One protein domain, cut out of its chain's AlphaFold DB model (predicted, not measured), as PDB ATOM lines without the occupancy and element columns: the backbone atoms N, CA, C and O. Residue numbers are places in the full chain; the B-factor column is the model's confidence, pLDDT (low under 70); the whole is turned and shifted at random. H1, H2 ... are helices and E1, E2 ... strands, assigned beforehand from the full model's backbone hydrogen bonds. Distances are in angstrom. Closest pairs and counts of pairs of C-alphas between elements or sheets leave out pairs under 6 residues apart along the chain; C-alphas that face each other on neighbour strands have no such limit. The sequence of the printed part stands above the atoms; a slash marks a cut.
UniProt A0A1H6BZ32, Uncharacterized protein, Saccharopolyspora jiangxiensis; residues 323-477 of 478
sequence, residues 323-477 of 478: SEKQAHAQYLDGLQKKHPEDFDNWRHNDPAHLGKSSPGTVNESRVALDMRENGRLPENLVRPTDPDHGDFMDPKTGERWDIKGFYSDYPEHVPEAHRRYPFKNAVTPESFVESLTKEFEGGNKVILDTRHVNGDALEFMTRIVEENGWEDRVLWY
ATOM      1  N   SER A 323     325.917 142.678 351.687       75.38
ATOM      2  CA  SER A 323     326.577 143.905 352.148       75.38
ATOM      3  C   SER A 323     327.788 143.618 353.039       75.38
ATOM      4  O   SER A 323     328.805 144.296 352.926       75.38
ATOM      5  N   GLU A 324     327.701 142.608 353.906       83.38
ATOM      6  CA  GLU A 324     328.825 142.178 354.744       83.38
ATOM      7  C   GLU A 324     329.913 141.494 353.920       83.38
ATOM      8  O   GLU A 324     331.084 141.787 354.141       83.38
ATOM      9  N   LYS A 325     329.556 140.663 352.928       81.44
ATOM     10  CA  LYS A 325     330.528 140.077 351.985       81.44
ATOM     11  C   LYS A 325     331.317 141.176 351.274       81.44
ATOM     12  O   LYS A 325     332.547 141.143 351.243       81.44
ATOM     13  N   GLN A 326     330.622 142.204 350.783       75.25
ATOM     14  CA  GLN A 326     331.254 143.354 350.141       75.25
ATOM     15  C   GLN A 326     332.151 144.149 351.105       75.25
ATOM     16  O   GLN A 326     333.279 144.489 350.746       75.25
ATOM     17  N   ALA A 327     331.673 144.445 352.317       79.06
ATOM     18  CA  ALA A 327     332.450 145.168 353.324       79.06
ATOM     19  C   ALA A 327     333.703 144.383 353.747       79.06
ATOM     20  O   ALA A 327     334.787 144.952 353.864       79.06
ATOM     21  N   HIS A 328     333.573 143.068 353.913       86.81
ATOM     22  CA  HIS A 328     334.676 142.180 354.257       86.81
ATOM     23  C   HIS A 328     335.706 142.075 353.134       86.81
ATOM     24  O   HIS A 328     336.901 142.169 353.399       86.81
ATOM     25  N   ALA A 329     335.275 141.985 351.873       79.19
ATOM     26  CA  ALA A 329     336.188 142.021 350.734       79.19
ATOM     27  C   ALA A 329     337.012 143.324 350.694       79.19
ATOM     28  O   ALA A 329     338.236 143.275 350.559       79.19
ATOM     29  N   GLN A 330     336.368 144.480 350.898       77.62
ATOM     30  CA  GLN A 330     337.046 145.784 350.954       77.62
ATOM     31  C   GLN A 330     338.038 145.876 352.118       77.62
ATOM     32  O   GLN A 330     339.137 146.413 351.965       77.62
ATOM     33  N   TYR A 331     337.661 145.345 353.280       86.06
ATOM     34  CA  TYR A 331     338.547 145.265 354.432       86.06
ATOM     35  C   TYR A 331     339.786 144.413 354.123       86.06
ATOM     36  O   TYR A 331     340.908 144.872 354.343       86.06
ATOM     37  N   LEU A 332     339.613 143.228 353.527       86.25
ATOM     38  CA  LEU A 332     340.729 142.362 353.156       86.25
ATOM     39  C   LEU A 332     341.643 143.001 352.102       86.25
ATOM     40  O   LEU A 332     342.853 142.797 352.144       86.25
ATOM     41  N   ASP A 333     341.093 143.773 351.159       80.25
ATOM     42  CA  ASP A 333     341.898 144.563 350.213       80.25
ATOM     43  C   ASP A 333     342.750 145.616 350.944       80.25
ATOM     44  O   ASP A 333     343.910 145.851 350.598       80.25
ATOM     45  N   GLY A 334     342.183 146.262 351.968       81.44
ATOM     46  CA  GLY A 334     342.899 147.202 352.830       81.44
ATOM     47  C   GLY A 334     343.996 146.524 353.650       81.44
ATOM     48  O   GLY A 334     345.113 147.037 353.733       81.44
ATOM     49  N   LEU A 335     343.705 145.345 354.199       86.00
ATOM     50  CA  LEU A 335     344.640 144.571 355.005       86.00
ATOM     51  C   LEU A 335     345.833 144.077 354.180       86.00
ATOM     52  O   LEU A 335     346.978 144.201 354.610       86.00
ATOM     53  N   GLN A 336     345.586 143.615 352.953       84.94
ATOM     54  CA  GLN A 336     346.638 143.241 352.011       84.94
ATOM     55  C   GLN A 336     347.586 144.415 351.721       84.94
ATOM     56  O   GLN A 336     348.802 144.245 351.685       84.94
ATOM     57  N   LYS A 337     347.045 145.628 351.552       82.69
ATOM     58  CA  LYS A 337     347.852 146.843 351.341       82.69
ATOM     59  C   LYS A 337     348.659 147.242 352.577       82.69
ATOM     60  O   LYS A 337     349.697 147.881 352.431       82.69
ATOM     61  N   LYS A 338     348.181 146.894 353.775       87.25
ATOM     62  CA  LYS A 338     348.883 147.136 355.041       87.25
ATOM     63  C   LYS A 338     350.066 146.182 355.229       87.25
ATOM     64  O   LYS A 338     351.089 146.607 355.756       87.25
ATOM     65  N   HIS A 339     349.940 144.941 354.751       88.44
ATOM     66  CA  HIS A 339     350.931 143.869 354.925       88.44
ATOM     67  C   HIS A 339     351.422 143.275 353.590       88.44
ATOM     68  O   HIS A 339     351.306 142.066 353.379       88.44
ATOM     69  N   PRO A 340     351.968 144.086 352.664       84.81
ATOM     70  CA  PRO A 340     352.290 143.623 351.316       84.81
ATOM     71  C   PRO A 340     353.429 142.596 351.297       84.81
ATOM     72  O   PRO A 340     353.371 141.653 350.518       84.81
ATOM     73  N   GLU A 341     354.436 142.745 352.165       83.31
ATOM     74  CA  GLU A 341     355.587 141.832 352.218       83.31
ATOM     75  C   GLU A 341     355.182 140.433 352.687       83.31
ATOM     76  O   GLU A 341     355.523 139.446 352.038       83.31
ATOM     77  N   ASP A 342     354.407 140.348 353.773       84.75
ATOM     78  CA  ASP A 342     353.898 139.074 354.286       84.75
ATOM     79  C   ASP A 342     352.948 138.422 353.284       84.75
ATOM     80  O   ASP A 342     353.069 137.232 353.000       84.75
ATOM     81  N   PHE A 343     352.049 139.210 352.688       83.88
ATOM     82  CA  PHE A 343     351.118 138.718 351.680       83.88
ATOM     83  C   PHE A 343     351.832 138.152 350.447       83.88
ATOM     84  O   PHE A 343     351.535 137.036 350.012       83.88
ATOM     85  N   ASP A 344     352.771 138.911 349.874       80.62
ATOM     86  CA  ASP A 344     353.526 138.478 348.700       80.62
ATOM     87  C   ASP A 344     354.404 137.271 349.028       80.62
ATOM     88  O   ASP A 344     354.454 136.322 348.247       80.62
ATOM     89  N   ASN A 345     355.046 137.253 350.196       81.75
ATOM     90  CA  ASN A 345     355.806 136.098 350.650       81.75
ATOM     91  C   ASN A 345     354.916 134.849 350.741       81.75
ATOM     92  O   ASN A 345     355.233 133.816 350.157       81.75
ATOM     93  N   TRP A 346     353.780 134.932 351.430       82.75
ATOM     94  CA  TRP A 346     352.942 133.764 351.691       82.75
ATOM     95  C   TRP A 346     352.222 133.243 350.454       82.75
ATOM     96  O   TRP A 346     352.121 132.026 350.302       82.75
ATOM     97  N   ARG A 347     351.774 134.100 349.531       77.81
ATOM     98  CA  ARG A 347     351.133 133.614 348.298       77.81
ATOM     99  C   ARG A 347     352.121 132.958 347.330       77.81
ATOM    100  O   ARG A 347     351.709 132.108 346.544       77.81
ATOM    101  N   HIS A 348     353.398 133.351 347.379       72.44
ATOM    102  CA  HIS A 348     354.449 132.869 346.476       72.44
ATOM    103  C   HIS A 348     355.355 131.801 347.076       72.44
ATOM    104  O   HIS A 348     356.174 131.274 346.341       72.44
ATOM    105  N   ASN A 349     355.260 131.476 348.365       69.00
ATOM    106  CA  ASN A 349     356.166 130.515 349.009       69.00
ATOM    107  C   ASN A 349     355.433 129.356 349.689       69.00
ATOM    108  O   ASN A 349     355.919 128.787 350.662       69.00
ATOM    109  N   ASP A 350     354.274 128.989 349.152       66.31
ATOM    110  CA  ASP A 350     353.609 127.743 349.504       66.31
ATOM    111  C   ASP A 350     354.354 126.534 348.875       66.31
ATOM    112  O   ASP A 350     354.491 126.473 347.640       66.31
ATOM    113  N   PRO A 351     354.850 125.573 349.684       59.06
ATOM    114  CA  PRO A 351     355.550 124.387 349.190       59.06
ATOM    115  C   PRO A 351     354.661 123.442 348.381       59.06
ATOM    116  O   PRO A 351     355.142 122.868 347.402       59.06
ATOM    117  N   ALA A 352     353.380 123.296 348.745       56.69
ATOM    118  CA  ALA A 352     352.421 122.459 348.023       56.69
ATOM    119  C   ALA A 352     352.152 123.016 346.616       56.69
ATOM    120  O   ALA A 352     351.888 122.269 345.669       56.69
ATOM    121  N   HIS A 353     352.320 124.330 346.449       55.38
ATOM    122  CA  HIS A 353     352.185 125.022 345.171       55.38
ATOM    123  C   HIS A 353     353.519 125.344 344.475       55.38
ATOM    124  O   HIS A 353     353.523 126.043 343.456       55.38
ATOM    125  N   LEU A 354     354.648 124.795 344.955       54.00
ATOM    126  CA  LEU A 354     355.995 124.969 344.381       54.00
ATOM    127  C   LEU A 354     356.362 126.442 344.138       54.00
ATOM    128  O   LEU A 354     356.980 126.790 343.127       54.00
ATOM    129  N   GLY A 355     355.934 127.307 345.052       54.50
ATOM    130  CA  GLY A 355     356.196 128.737 345.006       54.50
ATOM    131  C   GLY A 355     355.414 129.525 343.941       54.50
ATOM    132  O   GLY A 355     355.871 130.560 343.454       54.50
ATOM    133  N   LYS A 356     354.247 129.023 343.515       52.78
ATOM    134  CA  LYS A 356     353.346 129.720 342.585       52.78
ATOM    135  C   LYS A 356     352.122 130.266 343.315       52.78
ATOM    136  O   LYS A 356     351.423 129.520 343.993       52.78
ATOM    137  N   SER A 357     351.807 131.539 343.083       58.69
ATOM    138  CA  SER A 357     350.534 132.137 343.504       58.69
ATOM    139  C   SER A 357     349.359 131.496 342.755       58.69
ATOM    140  O   SER A 357     349.382 131.394 341.528       58.69
ATOM    141  N   SER A 358     348.316 131.093 343.481       61.84
ATOM    142  CA  SER A 358     347.033 130.611 342.957       61.84
ATOM    143  C   SER A 358     345.875 131.328 343.668       61.84
ATOM    144  O   SER A 358     346.101 131.957 344.703       61.84
ATOM    145  N   PRO A 359     344.625 131.256 343.170       65.69
ATOM    146  CA  PRO A 359     343.474 131.791 343.899       65.69
ATOM    147  C   PRO A 359     343.331 131.204 345.311       65.69
ATOM    148  O   PRO A 359     342.935 131.929 346.218       65.69
ATOM    149  N   GLY A 360     343.700 129.930 345.499       66.19
ATOM    150  CA  GLY A 360     343.741 129.274 346.810       66.19
ATOM    151  C   GLY A 360     344.791 129.903 347.721       66.19
ATOM    152  O   GLY A 360     344.437 130.438 348.764       66.19
ATOM    153  N   THR A 361     346.045 130.005 347.262       73.81
ATOM    154  CA  THR A 361     347.129 130.559 348.093       73.81
ATOM    155  C   THR A 361     346.953 132.045 348.391       73.81
ATOM    156  O   THR A 361     347.354 132.521 349.455       73.81
ATOM    157  N   VAL A 362     346.314 132.791 347.486       76.62
ATOM    158  CA  VAL A 362     345.867 134.167 347.735       76.62
ATOM    159  C   VAL A 362     344.799 134.184 348.821       76.62
ATOM    160  O   VAL A 362     344.909 134.971 349.759       76.62
ATOM    161  N   ASN A 363     343.784 133.327 348.711       80.44
ATOM    162  CA  ASN A 363     342.703 133.251 349.683       80.44
ATOM    163  C   ASN A 363     343.219 132.905 351.083       80.44
ATOM    164  O   ASN A 363     342.967 133.646 352.029       80.44
ATOM    165  N   GLU A 364     344.008 131.841 351.182       86.31
ATOM    166  CA  GLU A 364     344.692 131.398 352.395       86.31
ATOM    167  C   GLU A 364     345.516 132.522 353.025       86.31
ATOM    168  O   GLU A 364     345.406 132.782 354.219       86.31
ATOM    169  N   SER A 365     346.296 133.253 352.221       88.00
ATOM    170  CA  SER A 365     347.119 134.358 352.724       88.00
ATOM    171  C   SER A 365     346.269 135.509 353.267       88.00
ATOM    172  O   SER A 365     346.642 136.119 354.265       88.00
ATOM    173  N   ARG A 366     345.111 135.805 352.657       90.06
ATOM    174  CA  ARG A 366     344.184 136.838 353.161       90.06
ATOM    175  C   ARG A 366     343.546 136.419 354.482       90.06
ATOM    176  O   ARG A 366     343.523 137.222 355.409       90.06
ATOM    177  N   VAL A 367     343.089 135.169 354.567       91.31
ATOM    178  CA  VAL A 367     342.512 134.585 355.788       91.31
ATOM    179  C   VAL A 367     343.544 134.595 356.917       91.31
ATOM    180  O   VAL A 367     343.262 135.076 358.012       91.31
ATOM    181  N   ALA A 368     344.767 134.136 356.646       91.56
ATOM    182  CA  ALA A 368     345.842 134.104 357.632       91.56
ATOM    183  C   ALA A 368     346.249 135.506 358.109       91.56
ATOM    184  O   ALA A 368     346.469 135.702 359.304       91.56
ATOM    185  N   LEU A 369     346.313 136.492 357.204       91.50
ATOM    186  CA  LEU A 369     346.587 137.884 357.571       91.50
ATOM    187  C   LEU A 369     345.523 138.449 358.505       91.50
ATOM    188  O   LEU A 369     345.878 139.081 359.495       91.50
ATOM    189  N   ASP A 370     344.246 138.225 358.204       92.44
ATOM    190  CA  ASP A 370     343.149 138.739 359.025       92.44
ATOM    191  C   ASP A 370     343.097 138.046 360.387       92.44
ATOM    192  O   ASP A 370     343.032 138.695 361.430       92.44
ATOM    193  N   MET A 371     343.250 136.723 360.406       92.06
ATOM    194  CA  MET A 371     343.343 135.969 361.653       92.06
ATOM    195  C   MET A 371     344.532 136.413 362.515       92.06
ATOM    196  O   MET A 371     344.404 136.480 363.738       92.06
ATOM    197  N   ARG A 372     345.674 136.754 361.906       91.88
ATOM    198  CA  ARG A 372     346.832 137.309 362.618       91.88
ATOM    199  C   ARG A 372     346.562 138.720 363.140       91.88
ATOM    200  O   ARG A 372     346.866 138.999 364.293       91.88
ATOM    201  N   GLU A 373     345.988 139.597 362.317       89.31
ATOM    202  CA  GLU A 373     345.647 140.978 362.695       89.31
ATOM    203  C   GLU A 373     344.684 141.012 363.891       89.31
ATOM    204  O   GLU A 373     344.827 141.845 364.785       89.31
ATOM    205  N   ASN A 374     343.761 140.051 363.948       85.94
ATOM    206  CA  ASN A 374     342.791 139.913 365.032       85.94
ATOM    207  C   ASN A 374     343.313 139.084 366.222       85.94
ATOM    208  O   ASN A 374     342.546 138.766 367.129       85.94
ATOM    209  N   GLY A 375     344.598 138.709 366.230       87.38
ATOM    210  CA  GLY A 375     345.236 137.978 367.329       87.38
ATOM    211  C   GLY A 375     344.795 136.517 367.489       87.38
ATOM    212  O   GLY A 375     345.070 135.910 368.521       87.38
ATOM    213  N   ARG A 376     344.115 135.948 366.486       89.06
ATOM    214  CA  ARG A 376     343.661 134.543 366.460       89.06
ATOM    215  C   ARG A 376     344.724 133.592 365.909       89.06
ATOM    216  O   ARG A 376     344.684 132.400 366.194       89.06
ATOM    217  N   LEU A 377     345.687 134.124 365.159       91.81
ATOM    218  CA  LEU A 377     346.927 133.448 364.777       91.81
ATOM    219  C   LEU A 377     348.148 134.217 365.309       91.81
ATOM    220  O   LEU A 377     348.079 135.435 365.487       91.81
ATOM    221  N   PRO A 378     349.278 133.533 365.560       90.94
ATOM    222  CA  PRO A 378     350.481 134.165 366.094       90.94
ATOM    223  C   PRO A 378     351.115 135.157 365.110       90.94
ATOM    224  O   PRO A 378     351.091 134.964 363.897       90.94
ATOM    225  N   GLU A 379     351.778 136.191 365.638       88.56
ATOM    226  CA  GLU A 379     352.438 137.224 364.821       88.56
ATOM    227  C   GLU A 379     353.525 136.657 363.890       88.56
ATOM    228  O   GLU A 379     353.694 137.118 362.763       88.56
ATOM    229  N   ASN A 380     354.257 135.638 364.349       87.50
ATOM    230  CA  ASN A 380     355.387 135.031 363.639       87.50
ATOM    231  C   ASN A 380     354.993 133.818 362.776       87.50
ATOM    232  O   ASN A 380     355.767 132.862 362.684       87.50
ATOM    233  N   LEU A 381     353.792 133.848 362.196       90.94
ATOM    234  CA  LEU A 381     353.257 132.805 361.323       90.94
ATOM    235  C   LEU A 381     354.120 132.621 360.063       90.94
ATOM    236  O   LEU A 381     354.572 133.597 359.459       90.94
ATOM    237  N   VAL A 382     354.339 131.373 359.647       88.94
ATOM    238  CA  VAL A 382     355.103 131.039 358.433       88.94
ATOM    239  C   VAL A 382     354.397 129.957 357.616       88.94
ATOM    240  O   VAL A 382     353.636 129.168 358.169       88.94
ATOM    241  N   ARG A 383     354.691 129.874 356.313       86.50
ATOM    242  CA  ARG A 383     354.411 128.669 355.515       86.50
ATOM    243  C   ARG A 383     355.326 127.531 356.015       86.50
ATOM    244  O   ARG A 383     356.513 127.799 356.245       86.50
ATOM    245  N   PRO A 384     354.847 126.285 356.196       82.06
ATOM    246  CA  PRO A 384     355.738 125.150 356.434       82.06
ATOM    247  C   PRO A 384     356.722 124.976 355.276       82.06
ATOM    248  O   PRO A 384     356.535 125.527 354.200       82.06
ATOM    249  N   THR A 385     357.781 124.197 355.473       72.94
ATOM    250  CA  THR A 385     358.761 123.898 354.409       72.94
ATOM    251  C   THR A 385     358.464 122.604 353.653       72.94
ATOM    252  O   THR A 385     359.144 122.298 352.678       72.94
ATOM    253  N   ASP A 386     357.500 121.820 354.130       68.88
ATOM    254  CA  ASP A 386     357.137 120.503 353.612       68.88
ATOM    255  C   ASP A 386     355.712 120.573 353.026       68.88
ATOM    256  O   ASP A 386     354.828 121.083 353.718       68.88
ATOM    257  N   PRO A 387     355.492 120.110 351.781       62.12
ATOM    258  CA  PRO A 387     354.192 120.165 351.108       62.12
ATOM    259  C   PRO A 387     353.087 119.318 351.759       62.12
ATOM    260  O   PRO A 387     351.922 119.543 351.450       62.12
ATOM    261  N   ASP A 388     353.418 118.367 352.639       64.31
ATOM    262  CA  ASP A 388     352.436 117.470 353.271       64.31
ATOM    263  C   ASP A 388     351.876 118.013 354.604       64.31
ATOM    264  O   ASP A 388     351.212 117.296 355.357       64.31
ATOM    265  N   HIS A 389     352.148 119.278 354.930       69.00
ATOM    266  CA  HIS A 389     351.801 119.893 356.210       69.00
ATOM    267  C   HIS A 389     351.017 121.196 355.994       69.00
ATOM    268  O   HIS A 389     351.336 121.933 355.068       69.00
ATOM    269  N   GLY A 390     349.994 121.447 356.829       74.06
ATOM    270  CA  GLY A 390     348.941 122.452 356.581       74.06
ATOM    271  C   GLY A 390     349.436 123.867 356.275       74.06
ATOM    272  O   GLY A 390     350.538 124.223 356.663       74.06
ATOM    273  N   ASP A 391     348.614 124.677 355.609       85.44
ATOM    274  CA  ASP A 391     348.978 125.963 354.986       85.44
ATOM    275  C   ASP A 391     349.904 126.887 355.790       85.44
ATOM    276  O   ASP A 391     350.792 127.517 355.211       85.44
ATOM    277  N   PHE A 392     349.726 126.975 357.111       91.56
ATOM    278  CA  PHE A 392     350.512 127.831 357.996       91.56
ATOM    279  C   PHE A 392     350.958 127.120 359.275       91.56
ATOM    280  O   PHE A 392     350.321 126.190 359.760       91.56
ATOM    281  N   MET A 393     352.054 127.593 359.869       91.94
ATOM    282  CA  MET A 393     352.628 127.040 361.093       91.94
ATOM    283  C   MET A 393     353.185 128.131 362.010       91.94
ATOM    284  O   MET A 393     353.727 129.140 361.549       91.94
ATOM    285  N   ASP A 394     353.122 127.893 363.318       92.69
ATOM    286  CA  ASP A 394     353.898 128.635 364.306       92.69
ATOM    287  C   ASP A 394     355.263 127.957 364.487       92.69
ATOM    288  O   ASP A 394     355.340 126.851 365.028       92.69
ATOM    289  N   PRO A 395     356.375 128.598 364.094       88.62
ATOM    290  CA  PRO A 395     357.703 128.019 364.249       88.62
ATOM    291  C   PRO A 395     358.130 127.833 365.713       88.62
ATOM    292  O   PRO A 395     359.100 127.120 365.962       88.62
ATOM    293  N   LYS A 396     357.456 128.465 366.687       90.56
ATOM    294  CA  LYS A 396     357.785 128.316 368.114       90.56
ATOM    295  C   LYS A 396     357.157 127.073 368.731       90.56
ATOM    296  O   LYS A 396     357.830 126.370 369.482       90.56
ATOM    297  N   THR A 397     355.877 126.837 368.464       91.81
ATOM    298  CA  THR A 397     355.115 125.727 369.056       91.81
ATOM    299  C   THR A 397     355.086 124.497 368.151       91.81
ATOM    300  O   THR A 397     354.889 123.389 368.645       91.81
ATOM    301  N   GLY A 398     355.310 124.675 366.844       89.19
ATOM    302  CA  GLY A 398     355.118 123.644 365.825       89.19
ATOM    303  C   GLY A 398     353.647 123.392 365.488       89.19
ATOM    304  O   GLY A 398     353.348 122.435 364.779       89.19
ATOM    305  N   GLU A 399     352.733 124.212 366.007       91.88
ATOM    306  CA  GLU A 399     351.306 124.126 365.711       91.88
ATOM    307  C   GLU A 399     351.034 124.525 364.258       91.88
ATOM    308  O   GLU A 399     351.649 125.461 363.746       91.88
ATOM    309  N   ARG A 400     350.144 123.785 363.590       92.81
ATOM    310  CA  ARG A 400     349.860 123.915 362.156       92.81
ATOM    311  C   ARG A 400     348.383 124.152 361.911       92.81
ATOM    312  O   ARG A 400     347.550 123.534 362.574       92.81
ATOM    313  N   TRP A 401     348.082 124.975 360.919       94.06
ATOM    314  CA  TRP A 401     346.735 125.300 360.481       94.06
ATOM    315  C   TRP A 401     346.606 125.089 358.984       94.06
ATOM    316  O   TRP A 401     347.425 125.583 358.217       94.06
ATOM    317  N   ASP A 402     345.555 124.389 358.593       93.06
ATOM    318  CA  ASP A 402     345.106 124.256 357.215       93.06
ATOM    319  C   ASP A 402     343.793 125.038 357.046       93.06
ATOM    320  O   ASP A 402     342.935 125.019 357.933       93.06
ATOM    321  N   ILE A 403     343.649 125.793 355.961       93.06
ATOM    322  CA  ILE A 403     342.493 126.647 355.698       93.06
ATOM    323  C   ILE A 403     341.580 125.928 354.706       93.06
ATOM    324  O   ILE A 403     341.901 125.743 353.532       93.06
ATOM    325  N   LYS A 404     340.372 125.570 355.153       87.19
ATOM    326  CA  LYS A 404     339.360 124.920 354.313       87.19
ATOM    327  C   LYS A 404     338.197 125.858 354.026       87.19
ATOM    328  O   LYS A 404     337.429 126.208 354.919       87.19
ATOM    329  N   GLY A 405     338.043 126.205 352.750       85.81
ATOM    330  CA  GLY A 405     336.860 126.893 352.235       85.81
ATOM    331  C   GLY A 405     335.736 125.917 351.909       85.81
ATOM    332  O   GLY A 405     335.919 125.007 351.095       85.81
ATOM    333  N   PHE A 406     334.564 126.140 352.500       83.44
ATOM    334  CA  PHE A 406     333.343 125.397 352.193       83.44
ATOM    335  C   PHE A 406     332.344 126.283 351.449       83.44
ATOM    336  O   PHE A 406     332.302 127.497 351.629       83.44
ATOM    337  N   TYR A 407     331.540 125.660 350.590       81.88
ATOM    338  CA  TYR A 407     330.594 126.360 349.725       81.88
ATOM    339  C   TYR A 407     329.247 125.661 349.805       81.88
ATOM    340  O   TYR A 407     329.172 124.467 349.529       81.88
ATOM    341  N   SER A 408     328.181 126.378 350.139       74.56
ATOM    342  CA  SER A 408     326.803 125.891 349.977       74.56
ATOM    343  C   SER A 408     325.946 126.832 349.126       74.56
ATOM    344  O   SER A 408     324.889 126.425 348.633       74.56
ATOM    345  N   ASP A 409     326.440 128.045 348.856       67.56
ATOM    346  CA  ASP A 409     325.936 128.940 347.826       67.56
ATOM    347  C   ASP A 409     326.765 128.876 346.528       67.56
ATOM    348  O   ASP A 409     327.825 128.253 346.425       67.56
ATOM    349  N   TYR A 410     326.220 129.488 345.476       55.97
ATOM    350  CA  TYR A 410     326.969 129.692 344.245       55.97
ATOM    351  C   TYR A 410     327.987 130.813 344.461       55.97
ATOM    352  O   TYR A 410     327.567 131.913 344.831       55.97
ATOM    353  N   PRO A 411     329.277 130.598 344.137       53.41
ATOM    354  CA  PRO A 411     330.265 131.668 344.172       53.41
ATOM    355  C   PRO A 411     329.773 132.903 343.404       53.41
ATOM    356  O   PRO A 411     329.143 132.765 342.352       53.41
ATOM    357  N   GLU A 412     330.077 134.107 343.896       51.06
ATOM    358  CA  GLU A 412     329.492 135.361 343.380       51.06
ATOM    359  C   GLU A 412     329.687 135.553 341.868       51.06
ATOM    360  O   GLU A 412     328.818 136.086 341.177       51.06
ATOM    361  N   HIS A 413     330.800 135.044 341.340       47.59
ATOM    362  CA  HIS A 413     331.160 135.106 339.928       47.59
ATOM    363  C   HIS A 413     330.335 134.172 339.023       47.59
ATOM    364  O   HIS A 413     330.411 134.294 337.799       47.59
ATOM    365  N   VAL A 414     329.555 133.237 339.577       46.62
ATOM    366  CA  VAL A 414     328.663 132.374 338.794       46.62
ATOM    367  C   VAL A 414     327.404 133.167 338.427       46.62
ATOM    368  O   VAL A 414     326.652 133.556 339.330       46.62
ATOM    369  N   PRO A 415     327.121 133.395 337.127       49.72
ATOM    370  CA  PRO A 415     325.948 134.156 336.712       49.72
ATOM    371  C   PRO A 415     324.661 133.490 337.187       49.72
ATOM    372  O   PRO A 415     324.536 132.269 337.118       49.72
ATOM    373  N   GLU A 416     323.683 134.293 337.604       55.31
ATOM    374  CA  GLU A 416     322.410 133.817 338.162       55.31
ATOM    375  C   GLU A 416     321.700 132.807 337.248       55.31
ATOM    376  O   GLU A 416     321.236 131.768 337.702       55.31
ATOM    377  N   ALA A 417     321.754 133.025 335.930       51.69
ATOM    378  CA  ALA A 417     321.201 132.119 334.920       51.69
ATOM    379  C   ALA A 417     321.817 130.700 334.906       51.69
ATOM    380  O   ALA A 417     321.246 129.776 334.319       51.69
ATOM    381  N   HIS A 418     322.988 130.516 335.518       48.44
ATOM    382  CA  HIS A 418     323.685 129.233 335.638       48.44
ATOM    383  C   HIS A 418     323.574 128.615 337.034       48.44
ATOM    384  O   HIS A 418     324.002 127.474 337.223       48.44
ATOM    385  N   ARG A 419     322.965 129.323 337.990       63.03
ATOM    386  CA  ARG A 419     322.725 128.819 339.340       63.03
ATOM    387  C   ARG A 419     321.554 127.837 339.292       63.03
ATOM    388  O   ARG A 419     320.415 128.219 339.048       63.03
ATOM    389  N   ARG A 420     321.832 126.542 339.457       54.91
ATOM    390  CA  ARG A 420     320.820 125.471 339.516       54.91
ATOM    391  C   ARG A 420     320.921 124.714 340.834       54.91
ATOM    392  O   ARG A 420     321.968 124.156 341.132       54.91
ATOM    393  N   TYR A 421     319.851 124.633 341.607       52.22
ATOM    394  CA  TYR A 421     319.832 123.735 342.763       52.22
ATOM    395  C   TYR A 421     319.438 122.317 342.317       52.22
ATOM    396  O   TYR A 421     318.553 122.183 341.466       52.22
ATOM    397  N   PRO A 422     320.093 121.257 342.829       52.47
ATOM    398  CA  PRO A 422     321.146 121.261 343.855       52.47
ATOM    399  C   PRO A 422     322.529 121.703 343.331       52.47
ATOM    400  O   PRO A 422     322.935 121.347 342.222       52.47
ATOM    401  N   PHE A 423     323.265 122.468 344.148       62.44
ATOM    402  CA  PHE A 423     324.641 122.883 343.857       62.44
ATOM    403  C   PHE A 423     325.574 121.663 343.923       62.44
ATOM    404  O   PHE A 423     325.699 121.009 344.954       62.44
ATOM    405  N   LYS A 424     326.201 121.316 342.791       59.12
ATOM    406  CA  LYS A 424     326.884 120.022 342.599       59.12
ATOM    407  C   LYS A 424     328.048 119.766 343.570       59.12
ATOM    408  O   LYS A 424     328.323 118.608 343.862       59.12
ATOM    409  N   ASN A 425     328.714 120.821 344.031       66.50
ATOM    410  CA  ASN A 425     329.854 120.746 344.948       66.50
ATOM    411  C   ASN A 425     329.532 121.429 346.285       66.50
ATOM    412  O   ASN A 425     330.433 121.963 346.927       66.50
ATOM    413  N   ALA A 426     328.249 121.469 346.659       74.50
ATOM    414  CA  ALA A 426     327.858 121.951 347.972       74.50
ATOM    415  C   ALA A 426     328.531 121.106 349.048       74.50
ATOM    416  O   ALA A 426     328.611 119.883 348.907       74.50
ATOM    417  N   VAL A 427     328.962 121.750 350.127       82.56
ATOM    418  CA  VAL A 427     329.366 121.043 351.332       82.56
ATOM    419  C   VAL A 427     328.202 120.171 351.805       82.56
ATOM    420  O   VAL A 427     327.066 120.629 351.945       82.56
ATOM    421  N   THR A 428     328.488 118.891 352.011       88.31
ATOM    422  CA  THR A 428     327.600 117.933 352.676       88.31
ATOM    423  C   THR A 428     328.208 117.516 354.014       88.31
ATOM    424  O   THR A 428     329.436 117.595 354.157       88.31
ATOM    425  N   PRO A 429     327.402 117.017 354.971       88.44
ATOM    426  CA  PRO A 429     327.904 116.463 356.228       88.44
ATOM    427  C   PRO A 429     329.061 115.475 356.042       88.44
ATOM    428  O   PRO A 429     330.074 115.563 356.730       88.44
ATOM    429  N   GLU A 430     328.951 114.574 355.065       88.31
ATOM    430  CA  GLU A 430     329.956 113.543 354.797       88.31
ATOM    431  C   GLU A 430     331.257 114.157 354.277       88.31
ATOM    432  O   GLU A 430     332.330 113.854 354.796       88.31
ATOM    433  N   SER A 431     331.165 115.059 353.294       85.69
ATOM    434  CA  SER A 431     332.344 115.727 352.725       85.69
ATOM    435  C   SER A 431     333.063 116.622 353.740       85.69
ATOM    436  O   SER A 431     334.288 116.746 353.700       85.69
ATOM    437  N   PHE A 432     332.313 117.224 354.669       90.88
ATOM    438  CA  PHE A 432     332.850 118.050 355.745       90.88
ATOM    439  C   PHE A 432     333.643 117.197 356.743       90.88
ATOM    440  O   PHE A 432     334.810 117.485 357.009       90.88
ATOM    441  N   VAL A 433     333.049 116.092 357.211       91.19
ATOM    442  CA  VAL A 433     333.705 115.128 358.109       91.19
ATOM    443  C   VAL A 433     334.957 114.533 357.468       91.19
ATOM    444  O   VAL A 433     335.999 114.480 358.119       91.19
ATOM    445  N   GLU A 434     334.887 114.110 356.202       89.31
ATOM    446  CA  GLU A 434     336.036 113.548 355.477       89.31
ATOM    447  C   GLU A 434     337.186 114.562 355.383       89.31
ATOM    448  O   GLU A 434     338.336 114.223 355.666       89.31
ATOM    449  N   SER A 435     336.865 115.818 355.055       85.25
ATOM    450  CA  SER A 435     337.858 116.890 354.931       85.25
ATOM    451  C   SER A 435     338.566 117.167 356.256       85.25
ATOM    452  O   SER A 435     339.793 117.213 356.288       85.25
ATOM    453  N   LEU A 436     337.817 117.297 357.357       93.38
ATOM    454  CA  LEU A 436     338.406 117.565 358.673       93.38
ATOM    455  C   LEU A 436     339.184 116.375 359.218       93.38
ATOM    456  O   LEU A 436     340.288 116.552 359.728       93.38
ATOM    457  N   THR A 437     338.662 115.159 359.058       92.19
ATOM    458  CA  THR A 437     339.346 113.944 359.521       92.19
ATOM    459  C   THR A 437     340.726 113.821 358.879       92.19
ATOM    460  O   THR A 437     341.702 113.563 359.580       92.19
ATOM    461  N   LYS A 438     340.833 114.089 357.571       88.94
ATOM    462  CA  LYS A 438     342.109 114.052 356.852       88.94
ATOM    463  C   LYS A 438     343.126 115.050 357.415       88.94
ATOM    464  O   LYS A 438     344.270 114.677 357.674       88.94
ATOM    465  N   GLU A 439     342.723 116.300 357.633       89.75
ATOM    466  CA  GLU A 439     343.618 117.312 358.216       89.75
ATOM    467  C   GLU A 439     344.022 116.952 359.642       89.75
ATOM    468  O   GLU A 439     345.161 117.146 360.079       89.75
ATOM    469  N   PHE A 440     343.089 116.345 360.364       92.62
ATOM    470  CA  PHE A 440     343.303 115.951 361.730       92.62
ATOM    471  C   PHE A 440     344.271 114.789 361.896       92.62
ATOM    472  O   PHE A 440     345.067 114.821 362.840       92.62
ATOM    473  N   GLU A 441     344.236 113.818 360.986       89.00
ATOM    474  CA  GLU A 441     345.221 112.741 360.869       89.00
ATOM    475  C   GLU A 441     346.614 113.280 360.509       89.00
ATOM    476  O   GLU A 441     347.616 112.768 361.011       89.00
ATOM    477  N   GLY A 442     346.682 114.365 359.727       85.06
ATOM    478  CA  GLY A 442     347.911 115.121 359.445       85.06
ATOM    479  C   GLY A 442     348.437 115.954 360.625       85.06
ATOM    480  O   GLY A 442     349.509 116.563 360.544       85.06
ATOM    481  N   GLY A 443     347.714 115.987 361.749       89.44
ATOM    482  CA  GLY A 443     348.070 116.773 362.930       89.44
ATOM    483  C   GLY A 443     347.862 118.280 362.757       89.44
ATOM    484  O   GLY A 443     348.440 119.056 363.514       89.44
ATOM    485  N   ASN A 444     347.064 118.696 361.773       91.25
ATOM    486  CA  ASN A 444     346.709 120.094 361.566       91.25
ATOM    487  C   ASN A 444     345.494 120.460 362.441       91.25
ATOM    488  O   ASN A 444     344.659 119.613 362.786       91.25
ATOM    489  N   LYS A 445     345.406 121.733 362.818       94.94
ATOM    490  CA  LYS A 445     344.144 122.406 363.131       94.94
ATOM    491  C   LYS A 445     343.545 122.948 361.841       94.94
ATOM    492  O   LYS A 445     344.269 123.132 360.865       94.94
ATOM    493  N   VAL A 446     342.243 123.211 361.828       95.25
ATOM    494  CA  VAL A 446     341.561 123.678 360.618       95.25
ATOM    495  C   VAL A 446     340.928 125.041 360.838       95.25
ATOM    496  O   VAL A 446     340.178 125.245 361.788       95.25
ATOM    497  N   ILE A 447     341.212 125.970 359.933       95.88
ATOM    498  CA  ILE A 447     340.507 127.240 359.824       95.88
ATOM    499  C   ILE A 447     339.363 127.048 358.827       95.88
ATOM    500  O   ILE A 447     339.592 126.774 357.649       95.88
ATOM    501  N   LEU A 448     338.129 127.167 359.306       94.88
ATOM    502  CA  LEU A 448     336.912 127.011 358.518       94.88
ATOM    503  C   LEU A 448     336.524 128.342 357.886       94.88
ATOM    504  O   LEU A 448     335.955 129.198 358.556       94.88
ATOM    505  N   ASP A 449     336.809 128.506 356.600       92.69
ATOM    506  CA  ASP A 449     336.391 129.670 355.821       92.69
ATOM    507  C   ASP A 449     334.925 129.512 355.390       92.69
ATOM    508  O   ASP A 449     334.587 128.688 354.532       92.69
ATOM    509  N   THR A 450     334.052 130.285 356.049       92.00
ATOM    510  CA  THR A 450     332.587 130.181 355.957       92.00
ATOM    511  C   THR A 450     331.921 131.295 355.143       92.00
ATOM    512  O   THR A 450     330.693 131.325 355.043       92.00
ATOM    513  N   ARG A 451     332.694 132.137 354.441       88.25
ATOM    514  CA  ARG A 451     332.185 133.267 353.622       88.25
ATOM    515  C   ARG A 451     331.149 132.886 352.564       88.25
ATOM    516  O   ARG A 451     330.368 133.722 352.094       88.25
ATOM    517  N   HIS A 452     331.162 131.622 352.153       84.69
ATOM    518  CA  HIS A 452     330.315 131.051 351.106       84.69
ATOM    519  C   HIS A 452     329.383 129.944 351.634       84.69
ATOM    520  O   HIS A 452     328.873 129.109 350.882       84.69
ATOM    521  N   VAL A 453     329.157 129.927 352.948       85.81
ATOM    522  CA  VAL A 453     328.297 128.962 353.633       85.81
ATOM    523  C   VAL A 453     327.002 129.657 354.066       85.81
ATOM    524  O   VAL A 453     327.016 130.684 354.741       85.81
ATOM    525  N   ASN A 454     325.872 129.094 353.651       83.75
ATOM    526  CA  ASN A 454     324.532 129.504 354.065       83.75
ATOM    527  C   ASN A 454     324.144 128.965 355.455       83.75
ATOM    528  O   ASN A 454     324.795 128.066 355.986       83.75
ATOM    529  N   GLY A 455     323.049 129.481 356.022       87.12
ATOM    530  CA  GLY A 455     322.578 129.126 357.366       87.12
ATOM    531  C   GLY A 455     322.419 127.621 357.614       87.12
ATOM    532  O   GLY A 455     322.961 127.113 358.592       87.12
ATOM    533  N   ASP A 456     321.754 126.896 356.706       84.50
ATOM    534  CA  ASP A 456     321.537 125.444 356.838       84.50
ATOM    535  C   ASP A 456     322.859 124.666 356.887       84.50
ATOM    536  O   ASP A 456     323.011 123.706 357.649       84.50
ATOM    537  N   ALA A 457     323.830 125.071 356.061       86.69
ATOM    538  CA  ALA A 457     325.128 124.424 356.037       86.69
ATOM    539  C   ALA A 457     325.956 124.739 357.282       86.69
ATOM    540  O   ALA A 457     326.580 123.846 357.857       86.69
ATOM    541  N   LEU A 458     325.887 125.985 357.743       92.31
ATOM    542  CA  LEU A 458     326.539 126.421 358.966       92.31
ATOM    543  C   LEU A 458     326.002 125.662 360.185       92.31
ATOM    544  O   LEU A 458     326.787 125.242 361.035       92.31
ATOM    545  N   GLU A 459     324.690 125.420 360.246       91.50
ATOM    546  CA  GLU A 459     324.054 124.666 361.326       91.50
ATOM    547  C   GLU A 459     324.588 123.230 361.397       91.50
ATOM    548  O   GLU A 459     325.029 122.788 362.463       91.50
ATOM    549  N   PHE A 460     324.616 122.497 360.274       92.75
ATOM    550  CA  PHE A 460     325.135 121.129 360.313       92.75
ATOM    551  C   PHE A 460     326.645 121.091 360.570       92.75
ATOM    552  O   PHE A 460     327.097 120.176 361.255       92.75
ATOM    553  N   MET A 461     327.427 122.044 360.048       94.12
ATOM    554  CA  MET A 461     328.873 122.107 360.287       94.12
ATOM    555  C   MET A 461     329.163 122.331 361.773       94.12
ATOM    556  O   MET A 461     329.966 121.603 362.352       94.12
ATOM    557  N   THR A 462     328.462 123.281 362.395       95.19
ATOM    558  CA  THR A 462     328.587 123.591 363.828       95.19
ATOM    559  C   THR A 462     328.239 122.373 364.672       95.19
ATOM    560  O   THR A 462     329.048 121.931 365.483       95.19
ATOM    561  N   ARG A 463     327.085 121.750 364.396       94.38
ATOM    562  CA  ARG A 463     326.654 120.536 365.097       94.38
ATOM    563  C   ARG A 463     327.678 119.407 364.977       94.38
ATOM    564  O   ARG A 463     327.947 118.733 365.960       94.38
ATOM    565  N   ILE A 464     328.255 119.188 363.794       95.81
ATOM    566  CA  ILE A 464     329.266 118.139 363.592       95.81
ATOM    567  C   ILE A 464     330.532 118.426 364.405       95.81
ATOM    568  O   ILE A 464     331.089 117.494 364.983       95.81
ATOM    569  N   VAL A 465     330.989 119.682 364.456       95.38
ATOM    570  CA  VAL A 465     332.159 120.071 365.262       95.38
ATOM    571  C   VAL A 465     331.914 119.773 366.745       95.38
ATOM    572  O   VAL A 465     332.761 119.137 367.369       95.38
ATOM    573  N   GLU A 466     330.743 120.135 367.274       94.44
ATOM    574  CA  GLU A 466     330.348 119.867 368.667       94.44
ATOM    575  C   GLU A 466     330.188 118.363 368.955       94.44
ATOM    576  O   GLU A 466     330.727 117.833 369.925       94.44
ATOM    577  N   GLU A 467     329.475 117.630 368.093       95.12
ATOM    578  CA  GLU A 467     329.210 116.195 368.276       95.12
ATOM    579  C   GLU A 467     330.491 115.350 368.274       95.12
ATOM    580  O   GLU A 467     330.535 114.292 368.908       95.12
ATOM    581  N   ASN A 468     331.530 115.806 367.570       93.81
ATOM    582  CA  ASN A 468     332.811 115.110 367.482       93.81
ATOM    583  C   ASN A 468     333.872 115.641 368.460       93.81
ATOM    584  O   ASN A 468     334.964 115.070 368.516       93.81
ATOM    585  N   GLY A 469     333.567 116.681 369.243       94.69
ATOM    586  CA  GLY A 469     334.517 117.269 370.186       94.69
ATOM    587  C   GLY A 469     335.718 117.923 369.490       94.69
ATOM    588  O   GLY A 469     336.860 117.686 369.888       94.69
ATOM    589  N   TRP A 470     335.490 118.624 368.374       95.25
ATOM    590  CA  TRP A 470     336.536 119.232 367.537       95.25
ATOM    591  C   TRP A 470     336.756 120.728 367.799       95.25
ATOM    592  O   TRP A 470     337.503 121.375 367.063       95.25
ATOM    593  N   GLU A 471     336.132 121.287 368.832       92.62
ATOM    594  CA  GLU A 471     336.112 122.721 369.128       92.62
ATOM    595  C   GLU A 471     337.515 123.295 369.368       92.62
ATOM    596  O   GLU A 471     337.812 124.405 368.942       92.62
ATOM    597  N   ASP A 472     338.426 122.534 369.982       91.81
ATOM    598  CA  ASP A 472     339.810 122.960 370.237       91.81
ATOM    599  C   ASP A 472     340.739 122.823 369.015       91.81
ATOM    600  O   ASP A 472     341.901 123.259 369.037       91.81
ATOM    601  N   ARG A 473     340.234 122.218 367.934       93.31
ATOM    602  CA  ARG A 473     340.967 121.942 366.691       93.31
ATOM    603  C   ARG A 473     340.506 122.778 365.507       93.31
ATOM    604  O   ARG A 473     341.113 122.680 364.437       93.31
ATOM    605  N   VAL A 474     339.459 123.570 365.690       94.50
ATOM    606  CA  VAL A 474     338.795 124.331 364.641       94.50
ATOM    607  C   VAL A 474     338.801 125.815 364.988       94.50
ATOM    608  O   VAL A 474     338.591 126.193 366.132       94.50
ATOM    609  N   LEU A 475     339.020 126.665 363.986       93.56
ATOM    610  CA  LEU A 475     338.851 128.112 364.088       93.56
ATOM    611  C   LEU A 475     337.871 128.580 363.013       93.56
ATOM    612  O   LEU A 475     338.111 128.371 361.827       93.56
ATOM    613  N   TRP A 476     336.785 129.243 363.400       92.12
ATOM    614  CA  TRP A 476     335.801 129.757 362.444       92.12
ATOM    615  C   TRP A 476     336.246 131.074 361.823       92.12
ATOM    616  O   TRP A 476     336.584 132.003 362.554       92.12
ATOM    617  N   TYR A 477     336.219 131.183 360.500       92.62
ATOM    618  CA  TYR A 477     336.541 132.400 359.761       92.62
ATOM    619  C   TYR A 477     335.308 132.907 358.989       92.62
ATOM    620  O   TYR A 477     334.722 132.120 358.232       92.62
TER     621      TYR A 477
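What this domain is: This is residues 323 to 477 of the 478 residues of an uncharacterized protein of Saccharopolyspora jiangxiensis (UniProt A0A1H6BZ32). A small parallel sheet of three strands forms the core, with helices H4 and H5 over one face and H3 crossing the other. H2 folds against H3 as a helical hairpin, and H1 crosses H3 farther from the sheet. The printed part has 155 residues, with five named helices and three named strands in the order H1 H2 H3 E1 H4 E2 H5 E3; the sheet's order is E1 E2 E3, and the class is mixed, helices and strands. It is compact, with a radius of gyration of the C-alphas of 15.8 A and spans of 43 by 35 by 28 A.

Where its parts are: H1, residues 323 to 338, begins at C-alpha 323 (326.577, 143.905, 352.148) and is 22.7 A long. H2 is residues 340 to 348, and H3, residues 359 to 373, is 21.0 A long. E1, residues 400 to 407, begins at C-alpha 400 (349.860, 123.915, 362.156) and is 23.1 A long. H4 is residues 429 to 441, 18.3 A; E2 is residues 445 to 452, 20.3 A; H5 is residues 455 to 467, 18.2 A. E3, residues 474 to 477, ends at C-alpha 477 (336.541, 132.400, 359.761).

How they stand to each other: E1 and E2 are parallel, with N 404 and O 447 2.9 A apart; E2 and E3 are parallel, with N 448 and O 475 2.8 A apart. E1, H4, E2 and E2, H5, E3 are strand-helix-strand units, two parallel neighbour strands with a helix between, each with a right-handed crossover. The sheet lies in three layers, helices on both its faces: H4 and H5 are on the same face, at heights over the sheet of 10.0 A and 10.2 A, and H3 is on the opposite face at 9.6 A. H4 and H5 touch, closest at the C-alphas of Pro 429 and Phe 460, 6.8 A, at a steep tilt of 45 degrees. On the local plane H3 stands at 63 degrees to E1, only just across the strands. H2 and H3 form a hairpin, with the C-alphas of Arg 347 and Thr 361 closest at 5.0 A. H1 touches H3 with residues 332 to 336 alone, about perpendicular at 82 degrees; the C-alphas of Leu 332 and Arg 366 are closest, 6.5 A. In each helix every O i to N i+4 pair is within hydrogen-bond range.

The domain as a whole: The C-alphas farthest apart, of Lys 396 and Ala 417, are 49.5 A apart. The printed part has no cut. The links H3 to E1, residues 374 to 399, and E1 to H4, residues 408 to 428, are long; in the first, residues 392 to 393 pair antiparallel with residues 400 to 401 of E1. The mean pLDDT of the printed part is 81.5, and residues 349 to 360, 386 to 389 and 409 to 425 are under 70.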